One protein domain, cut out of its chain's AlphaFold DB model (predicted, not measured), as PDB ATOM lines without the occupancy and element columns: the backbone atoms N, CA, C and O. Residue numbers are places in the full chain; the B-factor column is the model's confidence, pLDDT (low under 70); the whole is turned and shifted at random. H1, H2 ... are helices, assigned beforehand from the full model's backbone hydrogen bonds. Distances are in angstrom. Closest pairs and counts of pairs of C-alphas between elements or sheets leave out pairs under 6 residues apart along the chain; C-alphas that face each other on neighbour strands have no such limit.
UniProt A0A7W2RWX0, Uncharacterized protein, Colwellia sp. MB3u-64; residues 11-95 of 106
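What this domain is: This is residues 11 to 95 of the 106 residues of an uncharacterized protein of Colwellia sp. MB3u-64 (UniProt A0A7W2RWX0). Two long helices, H5 and H1, lie side by side and run opposite ways, making the longest axis of an elongated model. The stretch joining them folds over one side of this pair with three shorter helices: H2 packs on H1, while H3 crosses H5 about perpendicular and H4 packs on H5 near its beginning. The printed part has 85 residues with five named helices, in the order H1, H2, H3, H4, H5, and no named strand; the class is all helix. It is compact, with a radius of gyration of the C-alphas of 12.5 A and spans of 39 by 23 by 21 A.

How they stand to each other: H5, residues 71 to 95, is the hub and touches three helices. It touches H1, residues 11 to 34, at a shallow tilt of 23 degrees, opposite ways; their closest C-alphas, of Ser 13 and Gln 87, are 4.7 A apart. With residues 77 to 85 alone H5 touches H3, residues 53 to 61, about perpendicular at 84 degrees; the closest C-alphas, of Leu 59 and Arg 81, are 5.7 A apart. With residues 74 to 78 alone it touches H4, residues 63 to 66; the closest C-alphas, of Ile 65 and Lys 74, are 6.1 A apart. H3 and H4 only just touch, and only at the corner, with 3 pairs of C-alphas within 8 A; the closest, of Lys 58 and Ala 64, are 5.9 A apart. H1 touches H2, residues 46 to 49, with residues 21 to 28 alone; the closest C-alphas, of Thr 25 and Ser 46, are 5.2 A apart. H2 and H5 are apart, as are H1 and H3. Every O i to N i+4 pair is within hydrogen-bond range in H1, H3 and H5; H2 and H4 are too short for such a pair.

Where its parts are: H5 is 36.0 A long and ends at C-alpha 95, (42.705, 144.919, 24.731). H1 is 34.9 A long and begins at C-alpha 11, (31.413, 139.195, 29.160). H3 is 12.1 A long.

The domain as a whole: The C-alphas farthest apart, of Asn 34 and Phe 95, are 40.3 A apart. The printed part has no cut. The link from H1 to H2 is long, with 11 residues; the others are tight. No printed residue is under 70 in pLDDT.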
ATOM      1  N   ALA A  11      32.401 139.858  28.314       93.81
ATOM      2  CA  ALA A  11      31.413 139.195  29.160       93.81
ATOM      3  C   ALA A  11      32.083 138.370  30.272       93.81
ATOM      4  O   ALA A  11      31.677 138.450  31.432       93.81
ATOM      5  N   ILE A  12      33.159 137.647  29.945       93.38
ATOM      6  CA  ILE A  12      33.957 136.888  30.914       93.38
ATOM      7  C   ILE A  12      34.643 137.825  31.926       93.38
ATOM      8  O   ILE A  12      34.604 137.569  33.130       93.38
ATOM      9  N   SER A  13      35.223 138.939  31.474       91.69
ATOM     10  CA  SER A  13      35.829 139.935  32.366       91.69
ATOM     11  C   SER A  13      34.805 140.534  33.338       91.69
ATOM     12  O   SER A  13      35.100 140.690  34.523       91.69
ATOM     13  N   ILE A  14      33.597 140.853  32.861       92.94
ATOM     14  CA  ILE A  14      32.502 141.371  33.693       92.94
ATOM     15  C   ILE A  14      32.047 140.310  34.697       92.94
ATOM     16  O   ILE A  14      31.859 140.624  35.873       92.94
ATOM     17  N   TYR A  15      31.925 139.052  34.270       95.00
ATOM     18  CA  TYR A  15      31.589 137.941  35.157       95.00
ATOM     19  C   TYR A  15      32.571 137.835  36.334       95.00
ATOM     20  O   TYR A  15      32.150 137.783  37.494       95.00
ATOM     21  N   PHE A  16      33.880 137.871  36.060       93.06
ATOM     22  CA  PHE A  16      34.892 137.825  37.117       93.06
ATOM     23  C   PHE A  16      34.873 139.063  38.012       93.06
ATOM     24  O   PHE A  16      35.015 138.917  39.224       93.06
ATOM     25  N   LYS A  17      34.610 140.254  37.459       92.50
ATOM     26  CA  LYS A  17      34.433 141.485  38.243       92.50
ATOM     27  C   LYS A  17      33.274 141.377  39.237       92.50
ATOM     28  O   LYS A  17      33.426 141.735  40.400       92.50
ATOM     29  N   VAL A  18      32.124 140.854  38.809       94.06
ATOM     30  CA  VAL A  18      30.962 140.668  39.698       94.06
ATOM     31  C   VAL A  18      31.294 139.689  40.823       94.06
ATOM     32  O   VAL A  18      31.028 139.978  41.990       94.06
ATOM     33  N   ARG A  19      31.923 138.555  40.496       93.50
ATOM     34  CA  ARG A  19      32.354 137.564  41.493       93.50
ATOM     35  C   ARG A  19      33.388 138.133  42.465       93.50
ATOM     36  O   ARG A  19      33.301 137.864  43.658       93.50
ATOM     37  N   TYR A  20      34.337 138.926  41.971       93.62
ATOM     38  CA  TYR A  20      35.330 139.617  42.790       93.62
ATOM     39  C   TYR A  20      34.661 140.557  43.800       93.62
ATOM     40  O   TYR A  20      34.933 140.462  44.995       93.62
ATOM     41  N   ASN A  21      33.731 141.399  43.342       92.00
ATOM     42  CA  ASN A  21      33.007 142.320  44.217       92.00
ATOM     43  C   ASN A  21      32.236 141.571  45.313       92.00
ATOM     44  O   ASN A  21      32.258 141.984  46.468       92.00
ATOM     45  N   GLN A  22      31.597 140.446  44.970       92.44
ATOM     46  CA  GLN A  22      30.910 139.598  45.949       92.44
ATOM     47  C   GLN A  22      31.872 139.041  47.007       92.44
ATOM     48  O   GLN A  22      31.548 139.091  48.189       92.44
ATOM     49  N   ALA A  23      33.046 138.544  46.600       90.25
ATOM     50  CA  ALA A  23      34.046 138.016  47.529       90.25
ATOM     51  C   ALA A  23      34.592 139.104  48.471       90.25
ATOM     52  O   ALA A  23      34.732 138.879  49.670       90.25
ATOM     53  N   ILE A  24      34.837 140.313  47.956       92.12
ATOM     54  CA  ILE A  24      35.285 141.446  48.777       92.12
ATOM     55  C   ILE A  24      34.207 141.899  49.760       92.12
ATOM     56  O   ILE A  24      34.524 142.137  50.921       92.12
ATOM     57  N   THR A  25      32.947 142.000  49.331       90.75
ATOM     58  CA  THR A  25      31.846 142.346  50.239       90.75
ATOM     59  C   THR A  25      31.715 141.313  51.353       90.75
ATOM     60  O   THR A  25      31.659 141.693  52.515       90.75
ATOM     61  N   LYS A  26      31.786 140.015  51.034       89.19
ATOM     62  CA  LYS A  26      31.771 138.955  52.053       89.19
ATOM     63  C   LYS A  26      32.948 139.044  53.020       89.19
ATOM     64  O   LYS A  26      32.752 138.947  54.226       89.19
ATOM     65  N   ALA A  27      34.163 139.242  52.507       88.12
ATOM     66  CA  ALA A  27      35.351 139.398  53.343       88.12
ATOM     67  C   ALA A  27      35.222 140.614  54.275       88.12
ATOM     68  O   ALA A  27      35.591 140.542  55.444       88.12
ATOM     69  N   GLN A  28      34.657 141.714  53.777       90.50
ATOM     70  CA  GLN A  28      34.433 142.937  54.539       90.50
ATOM     71  C   GLN A  28      33.350 142.775  55.611       90.50
ATOM     72  O   GLN A  28      33.576 143.156  56.756       90.50
ATOM     73  N   GLU A  29      32.211 142.167  55.278       88.81
ATOM     74  CA  GLU A  29      31.156 141.835  56.243       88.81
ATOM     75  C   GLU A  29      31.692 140.924  57.352       88.81
ATOM     76  O   GLU A  29      31.481 141.194  58.533       88.81
ATOM     77  N   PHE A  30      32.458 139.892  56.985       86.94
ATOM     78  CA  PHE A  30      33.101 138.999  57.945       86.94
ATOM     79  C   PHE A  30      34.076 139.744  58.864       86.94
ATOM     80  O   PHE A  30      34.083 139.516  60.073       86.94
ATOM     81  N   CYS A  31      34.876 140.662  58.317       86.25
ATOM     82  CA  CYS A  31      35.792 141.475  59.111       86.25
ATOM     83  C   CYS A  31      35.050 142.406  60.074       86.25
ATOM     84  O   CYS A  31      35.410 142.474  61.245       86.25
ATOM     85  N   ASN A  32      33.974 143.053  59.627       86.44
ATOM     86  CA  ASN A  32      33.172 143.929  60.479       86.44
ATOM     87  C   ASN A  32      32.487 143.169  61.622       86.44
ATOM     88  O   ASN A  32      32.477 143.650  62.754       86.44
ATOM     89  N   LEU A  33      31.943 141.979  61.345       87.19
ATOM     90  CA  LEU A  33      31.301 141.136  62.359       87.19
ATOM     91  C   LEU A  33      32.295 140.665  63.426       87.19
ATOM     92  O   LEU A  33      31.972 140.661  64.613       87.19
ATOM     93  N   ASN A  34      33.512 140.310  63.011       85.06
ATOM     94  CA  ASN A  34      34.544 139.769  63.896       85.06
ATOM     95  C   ASN A  34      35.537 140.826  64.412       85.06
ATOM     96  O   ASN A  34      36.481 140.473  65.115       85.06
ATOM     97  N   LYS A  35      35.335 142.112  64.083       83.12
ATOM     98  CA  LYS A  35      36.253 143.228  64.387       83.12
ATOM     99  C   LYS A  35      37.699 142.941  63.953       83.12
ATOM    100  O   LYS A  35      38.642 143.183  64.702       83.12
ATOM    101  N   LEU A  36      37.850 142.390  62.750       82.75
ATOM    102  CA  LEU A  36      39.140 142.100  62.129       82.75
ATOM    103  C   LEU A  36      39.535 143.214  61.163       82.75
ATOM    104  O   LEU A  36      38.689 143.808  60.494       82.75
ATOM    105  N   ASP A  37      40.840 143.432  61.035       83.44
ATOM    106  CA  ASP A  37      41.396 144.376  60.073       83.44
ATOM    107  C   ASP A  37      41.775 143.684  58.762       83.44
ATOM    108  O   ASP A  37      42.411 142.627  58.740       83.44
ATOM    109  N   LEU A  38      41.467 144.332  57.639       82.31
ATOM    110  CA  LEU A  38      41.921 143.911  56.317       82.31
ATOM    111  C   LEU A  38      43.257 144.578  56.012       82.31
ATOM    112  O   LEU A  38      43.332 145.758  55.671       82.31
ATOM    113  N   PHE A  39      44.332 143.802  56.134       86.25
ATOM    114  CA  PHE A  39      45.705 144.270  55.923       86.25
ATOM    115  C   PHE A  39      46.098 145.483  56.791       86.25
ATOM    116  O   PHE A  39      46.875 146.335  56.336       86.25
ATOM    117  N   GLY A  40      45.572 145.543  58.020       78.88
ATOM    118  CA  GLY A  40      45.820 146.615  58.991       78.88
ATOM    119  C   GLY A  40      44.912 147.839  58.845       78.88
ATOM    120  O   GLY A  40      45.232 148.887  59.396       78.88
ATOM    121  N   VAL A  41      43.822 147.735  58.076       84.19
ATOM    122  CA  VAL A  41      42.824 148.798  57.913       84.19
ATOM    123  C   VAL A  41      41.426 148.224  58.125       84.19
ATOM    124  O   VAL A  41      41.066 147.201  57.537       84.19
ATOM    125  N   THR A  42      40.618 148.906  58.932       83.94
ATOM    126  CA  THR A  42      39.192 148.612  59.082       83.94
ATOM    127  C   THR A  42      38.405 149.359  58.005       83.94
ATOM    128  O   THR A  42      38.519 150.578  57.876       83.94
ATOM    129  N   TYR A  43      37.593 148.647  57.221       83.00
ATOM    130  CA  TYR A  43      36.779 149.257  56.167       83.00
ATOM    131  C   TYR A  43      35.295 149.206  56.525       83.00
ATOM    132  O   TYR A  43      34.696 148.136  56.598       83.00
ATOM    133  N   GLU A  44      34.670 150.376  56.640       80.00
ATOM    134  CA  GLU A  44      33.228 150.485  56.906       80.00
ATOM    135  C   GLU A  44      32.363 149.896  55.782       80.00
ATOM    136  O   GLU A  44      31.267 149.400  56.034       80.00
ATOM    137  N   SER A  45      32.856 149.927  54.539       82.12
ATOM    138  CA  SER A  45      32.153 149.382  53.379       82.12
ATOM    139  C   SER A  45      33.110 148.835  52.322       82.12
ATOM    140  O   SER A  45      34.235 149.319  52.156       82.12
ATOM    141  N   SER A  46      32.628 147.882  51.522       82.62
ATOM    142  CA  SER A  46      33.352 147.366  50.353       82.62
ATOM    143  C   SER A  46      33.674 148.443  49.308       82.62
ATOM    144  O   SER A  46      34.665 148.332  48.585       82.62
ATOM    145  N   SER A  47      32.905 149.536  49.268       82.69
ATOM    146  CA  SER A  47      33.167 150.666  48.371       82.69
ATOM    147  C   SER A  47      34.478 151.395  48.692       82.69
ATOM    148  O   SER A  47      35.169 151.839  47.773       82.69
ATOM    149  N   HIS A  48      34.854 151.477  49.974       84.31
ATOM    150  CA  HIS A  48      36.129 152.055  50.403       84.31
ATOM    151  C   HIS A  48      37.298 151.148  50.009       84.31
ATOM    152  O   HIS A  48      38.296 151.636  49.490       84.31
ATOM    153  N   ILE A  49      37.121 149.826  50.120       86.88
ATOM    154  CA  ILE A  49      38.111 148.833  49.673       86.88
ATOM    155  C   ILE A  49      38.401 148.979  48.175       86.88
ATOM    156  O   ILE A  49      39.547 148.918  47.743       86.88
ATOM    157  N   HIS A  50      37.369 149.197  47.354       83.38
ATOM    158  CA  HIS A  50      37.529 149.324  45.900       83.38
ATOM    159  C   HIS A  50      38.263 150.597  45.464       83.38
ATOM    160  O   HIS A  50      38.713 150.674  44.322       83.38
ATOM    161  N   LYS A  51      38.368 151.598  46.339       84.50
ATOM    162  CA  LYS A  51      39.115 152.833  46.078       84.50
ATOM    163  C   LYS A  51      40.539 152.780  46.634       84.50
ATOM    164  O   LYS A  51      41.340 153.653  46.313       84.50
ATOM    165  N   ASP A  52      40.859 151.768  47.439       89.25
ATOM    166  CA  ASP A  52      42.163 151.635  48.074       89.25
ATOM    167  C   ASP A  52      43.148 150.859  47.178       89.25
ATOM    168  O   ASP A  52      43.121 149.630  47.056       89.25
ATOM    169  N   PHE A  53      44.069 151.599  46.560       86.31
ATOM    170  CA  PHE A  53      45.152 151.023  45.763       86.31
ATOM    171  C   PHE A  53      46.121 150.168  46.585       86.31
ATOM    172  O   PHE A  53      46.636 149.172  46.072       86.31
ATOM    173  N   ASN A  54      46.367 150.515  47.851       88.81
ATOM    174  CA  ASN A  54      47.221 149.714  48.723       88.81
ATOM    175  C   ASN A  54      46.568 148.367  49.008       88.81
ATOM    176  O   ASN A  54      47.254 147.344  48.973       88.81
ATOM    177  N   PHE A  55      45.250 148.343  49.221       90.50
ATOM    178  CA  PHE A  55      44.506 147.094  49.335       90.50
ATOM    179  C   PHE A  55      44.672 146.233  48.081       90.50
ATOM    180  O   PHE A  55      45.072 145.074  48.186       90.50
ATOM    181  N   MET A  56      44.425 146.796  46.893       89.56
ATOM    182  CA  MET A  56      44.557 146.060  45.627       89.56
ATOM    183  C   MET A  56      45.980 145.539  45.404       89.56
ATOM    184  O   MET A  56      46.161 144.394  44.992       89.56
ATOM    185  N   SER A  57      46.994 146.346  45.719       89.88
ATOM    186  CA  SER A  57      48.406 145.966  45.623       89.88
ATOM    187  C   SER A  57      48.754 144.818  46.576       89.88
ATOM    188  O   SER A  57      49.340 143.805  46.171       89.88
ATOM    189  N   LYS A  58      48.318 144.908  47.838       90.88
ATOM    190  CA  LYS A  58      48.500 143.842  48.832       90.88
ATOM    191  C   LYS A  58      47.772 142.564  48.420       90.88
ATOM    192  O   LYS A  58      48.385 141.495  48.456       90.88
ATOM    193  N   LEU A  59      46.531 142.674  47.943       92.50
ATOM    194  CA  LEU A  59      45.748 141.553  47.424       92.50
ATOM    195  C   LEU A  59      46.451 140.886  46.232       92.50
ATOM    196  O   LEU A  59      46.582 139.665  46.201       92.50
ATOM    197  N   TRP A  60      46.960 141.676  45.283       92.44
ATOM    198  CA  TRP A  60      47.695 141.183  44.117       92.44
ATOM    199  C   TRP A  60      48.973 140.436  44.508       92.44
ATOM    200  O   TRP A  60      49.190 139.303  44.060       92.44
ATOM    201  N   SER A  61      49.794 141.037  45.376       91.38
ATOM    202  CA  SER A  61      51.035 140.423  45.867       91.38
ATOM    203  C   SER A  61      50.759 139.119  46.622       91.38
ATOM    204  O   SER A  61      51.500 138.144  46.497       91.38
ATOM    205  N   GLY A  62      49.654 139.081  47.372       89.06
ATOM    206  CA  GLY A  62      49.259 137.970  48.227       89.06
ATOM    207  C   GLY A  62      50.140 137.766  49.457       89.06
ATOM    208  O   GLY A  62      49.872 136.837  50.213       89.06
ATOM    209  N   ASN A  63      51.159 138.601  49.685       88.06
ATOM    210  CA  ASN A  63      52.027 138.484  50.859       88.06
ATOM    211  C   ASN A  63      51.227 138.734  52.139       88.06
ATOM    212  O   ASN A  63      51.197 137.877  53.011       88.06
ATOM    213  N   ALA A  64      50.452 139.820  52.165       85.56
ATOM    214  CA  ALA A  64      49.633 140.191  53.316       85.56
ATOM    215  C   ALA A  64      48.481 139.208  53.620       85.56
ATOM    216  O   ALA A  64      47.893 139.276  54.689       85.56
ATOM    217  N   ILE A  65      48.141 138.297  52.695       88.44
ATOM    218  CA  ILE A  65      47.129 137.246  52.921       88.44
ATOM    219  C   ILE A  65      47.726 136.082  53.726       88.44
ATOM    220  O   ILE A  65      47.009 135.372  54.428       88.44
ATOM    221  N   LYS A  66      49.043 135.855  53.624       85.06
ATOM    222  CA  LYS A  66      49.718 134.753  54.325       85.06
ATOM    223  C   LYS A  66      49.718 134.956  55.836       85.06
ATOM    224  O   LYS A  66      49.595 133.964  56.549       85.06
ATOM    225  N   ASP A  67      49.787 136.215  56.262       84.62
ATOM    226  CA  ASP A  67      49.888 136.639  57.661       84.62
ATOM    227  C   ASP A  67      48.525 136.705  58.380       84.62
ATOM    228  O   ASP A  67      48.461 137.013  59.567       84.62
ATOM    229  N   ILE A  68      47.424 136.413  57.677       86.00
ATOM    230  CA  ILE A  68      46.078 136.381  58.260       86.00
ATOM    231  C   ILE A  68      45.890 135.073  59.030       86.00
ATOM    232  O   ILE A  68      46.059 133.985  58.472       86.00
ATOM    233  N   SER A  69      45.522 135.200  60.306       83.94
ATOM    234  CA  SER A  69      45.291 134.085  61.228       83.94
ATOM    235  C   SER A  69      43.986 133.334  60.960       83.94
ATOM    236  O   SER A  69      43.939 132.119  61.123       83.94
ATOM    237  N   ASP A  70      42.933 134.037  60.537       86.62
ATOM    238  CA  ASP A  70      41.629 133.441  60.248       86.62
ATOM    239  C   ASP A  70      41.630 132.722  58.886       86.62
ATOM    240  O   ASP A  70      41.784 133.345  57.830       86.62
ATOM    241  N   GLU A  71      41.446 131.397  58.899       87.38
ATOM    242  CA  GLU A  71      41.454 130.579  57.680       87.38
ATOM    243  C   GLU A  71      40.290 130.890  56.732       87.38
ATOM    244  O   GLU A  71      40.461 130.830  55.511       87.38
ATOM    245  N   THR A  72      39.123 131.260  57.262       87.00
ATOM    246  CA  THR A  72      37.936 131.556  56.448       87.00
ATOM    247  C   THR A  72      38.153 132.841  55.660       87.00
ATOM    248  O   THR A  72      37.990 132.867  54.437       87.00
ATOM    249  N   LEU A  73      38.611 133.893  56.340       88.12
ATOM    250  CA  LEU A  73      38.961 135.164  55.714       88.12
ATOM    251  C   LEU A  73      40.097 134.994  54.700       88.12
ATOM    252  O   LEU A  73      40.053 135.549  53.599       88.12
ATOM    253  N   LYS A  74      41.108 134.194  55.048       90.62
ATOM    254  CA  LYS A  74      42.236 133.885  54.167       90.62
ATOM    255  C   LYS A  74      41.782 133.212  52.873       90.62
ATOM    256  O   LYS A  74      42.226 133.617  51.797       90.62
ATOM    257  N   LEU A  75      40.893 132.220  52.950       90.38
ATOM    258  CA  LEU A  75      40.331 131.555  51.772       90.38
ATOM    259  C   LEU A  75      39.531 132.523  50.899       90.38
ATOM    260  O   LEU A  75      39.716 132.534  49.678       90.38
ATOM    261  N   GLU A  76      38.704 133.377  51.505       90.00
ATOM    262  CA  GLU A  76      37.904 134.347  50.754       90.00
ATOM    263  C   GLU A  76      38.794 135.385  50.050       90.00
ATOM    264  O   GLU A  76      38.572 135.706  48.882       90.00
ATOM    265  N   LEU A  77      39.874 135.837  50.696       92.19
ATOM    266  CA  LEU A  77      40.855 136.745  50.094       92.19
ATOM    267  C   LEU A  77      41.704 136.075  49.007       92.19
ATOM    268  O   LEU A  77      42.009 136.710  47.997       92.19
ATOM    269  N   LEU A  78      42.067 134.798  49.158       93.19
ATOM    270  CA  LEU A  78      42.727 134.033  48.095       93.19
ATOM    271  C   LEU A  78      41.813 133.874  46.874       93.19
ATOM    272  O   LEU A  78      42.266 134.028  45.736       93.19
ATOM    273  N   ASN A  79      40.525 133.618  47.101       92.88
ATOM    274  CA  ASN A  79      39.528 133.563  46.041       92.88
ATOM    275  C   ASN A  79      39.357 134.935  45.368       92.88
ATOM    276  O   ASN A  79      39.439 135.036  44.142       92.88
ATOM    277  N   ALA A  80      39.227 136.006  46.154       93.19
ATOM    278  CA  ALA A  80      39.162 137.375  45.649       93.19
ATOM    279  C   ALA A  80      40.404 137.725  44.815       93.19
ATOM    280  O   ALA A  80      40.274 138.248  43.710       93.19
ATOM    281  N   ARG A  81      41.607 137.357  45.271       94.81
ATOM    282  CA  ARG A  81      42.857 137.528  44.517       94.81
ATOM    283  C   ARG A  81      42.814 136.807  43.172       94.81
ATOM    284  O   ARG A  81      43.159 137.405  42.155       94.81
ATOM    285  N   LYS A  82      42.389 135.543  43.144       95.06
ATOM    286  CA  LYS A  82      42.280 134.768  41.900       95.06
ATOM    287  C   LYS A  82      41.307 135.426  40.920       95.06
ATOM    288  O   LYS A  82      41.620 135.568  39.743       95.06
ATOM    289  N   LEU A  83      40.144 135.860  41.403       94.06
ATOM    290  CA  LEU A  83      39.140 136.552  40.591       94.06
ATOM    291  C   LEU A  83      39.668 137.893  40.066       94.06
ATOM    292  O   LEU A  83      39.474 138.207  38.892       94.06
ATOM    293  N   PHE A  84      40.396 138.635  40.903       93.31
ATOM    294  CA  PHE A  84      41.066 139.880  40.536       93.31
ATOM    295  C   PHE A  84      42.119 139.666  39.434       93.31
ATOM    296  O   PHE A  84      42.188 140.429  38.473       93.31
ATOM    297  N   GLN A  85      42.906 138.592  39.522       94.12
ATOM    298  CA  GLN A  85      43.873 138.220  38.486       94.12
ATOM    299  C   GLN A  85      43.192 137.818  37.175       94.12
ATOM    300  O   GLN A  85      43.617 138.247  36.104       94.12
ATOM    301  N   LEU A  86      42.112 137.036  37.251       94.00
ATOM    302  CA  LEU A  86      41.364 136.604  36.072       94.00
ATOM    303  C   LEU A  86      40.708 137.784  35.351       94.00
ATOM    304  O   LEU A  86      40.852 137.885  34.136       94.00
ATOM    305  N   GLN A  87      40.051 138.710  36.056       92.62
ATOM    306  CA  GLN A  87      39.472 139.886  35.387       92.62
ATOM    307  C   GLN A  87      40.540 140.720  34.664       92.62
ATOM    308  O   GLN A  87      40.283 141.204  33.566       92.62
ATOM    309  N   LEU A  88      41.747 140.852  35.231       92.25
ATOM    310  CA  LEU A  88      42.838 141.596  34.599       92.25
ATOM    311  C   LEU A  88      43.385 140.860  33.376       92.25
ATOM    312  O   LEU A  88      43.614 141.490  32.347       92.25
ATOM    313  N   LEU A  89      43.530 139.534  33.452       94.12
ATOM    314  CA  LEU A  89      43.927 138.711  32.314       94.12
ATOM    315  C   LEU A  89      42.930 138.844  31.158       94.12
ATOM    316  O   LEU A  89      43.331 139.098  30.027       94.12
ATOM    317  N   PHE A  90      41.633 138.703  31.432       91.44
ATOM    318  CA  PHE A  90      40.613 138.810  30.390       91.44
ATOM    319  C   PHE A  90      40.478 140.238  29.859       91.44
ATOM    320  O   PHE A  90      40.369 140.406  28.649       91.44
ATOM    321  N   GLY A  91      40.593 141.262  30.711       90.19
ATOM    322  CA  GLY A  91      40.675 142.655  30.267       90.19
ATOM    323  C   GLY A  91      41.884 142.915  29.359       90.19
ATOM    324  O   GLY A  91      41.758 143.583  28.334       90.19
ATOM    325  N   PHE A  92      43.039 142.324  29.676       92.56
ATOM    326  CA  PHE A  92      44.229 142.387  28.832       92.56
ATOM    327  C   PHE A  92      44.027 141.668  27.492       92.56
ATOM    328  O   PHE A  92      44.354 142.225  26.449       92.56
ATOM    329  N   LEU A  93      43.432 140.470  27.486       92.75
ATOM    330  CA  LEU A  93      43.108 139.744  26.252       92.75
ATOM    331  C   LEU A  93      42.105 140.512  25.377       92.75
ATOM    332  O   LEU A  93      42.250 140.537  24.155       92.75
ATOM    333  N   THR A  94      41.117 141.174  25.989       90.25
ATOM    334  CA  THR A  94      40.188 142.075  25.293       90.25
ATOM    335  C   THR A  94      40.941 143.210  24.604       90.25
ATOM    336  O   THR A  94      40.705 143.461  23.423       90.25
ATOM    337  N   PHE A  95      41.865 143.869  25.308       89.81
ATOM    338  CA  PHE A  95      42.705 144.919  24.731       89.81
ATOM    339  C   PHE A  95      43.572 144.387  23.581       89.81
ATOM    340  O   PHE A  95      43.584 144.966  22.495       89.81
TER     341      PHE A  95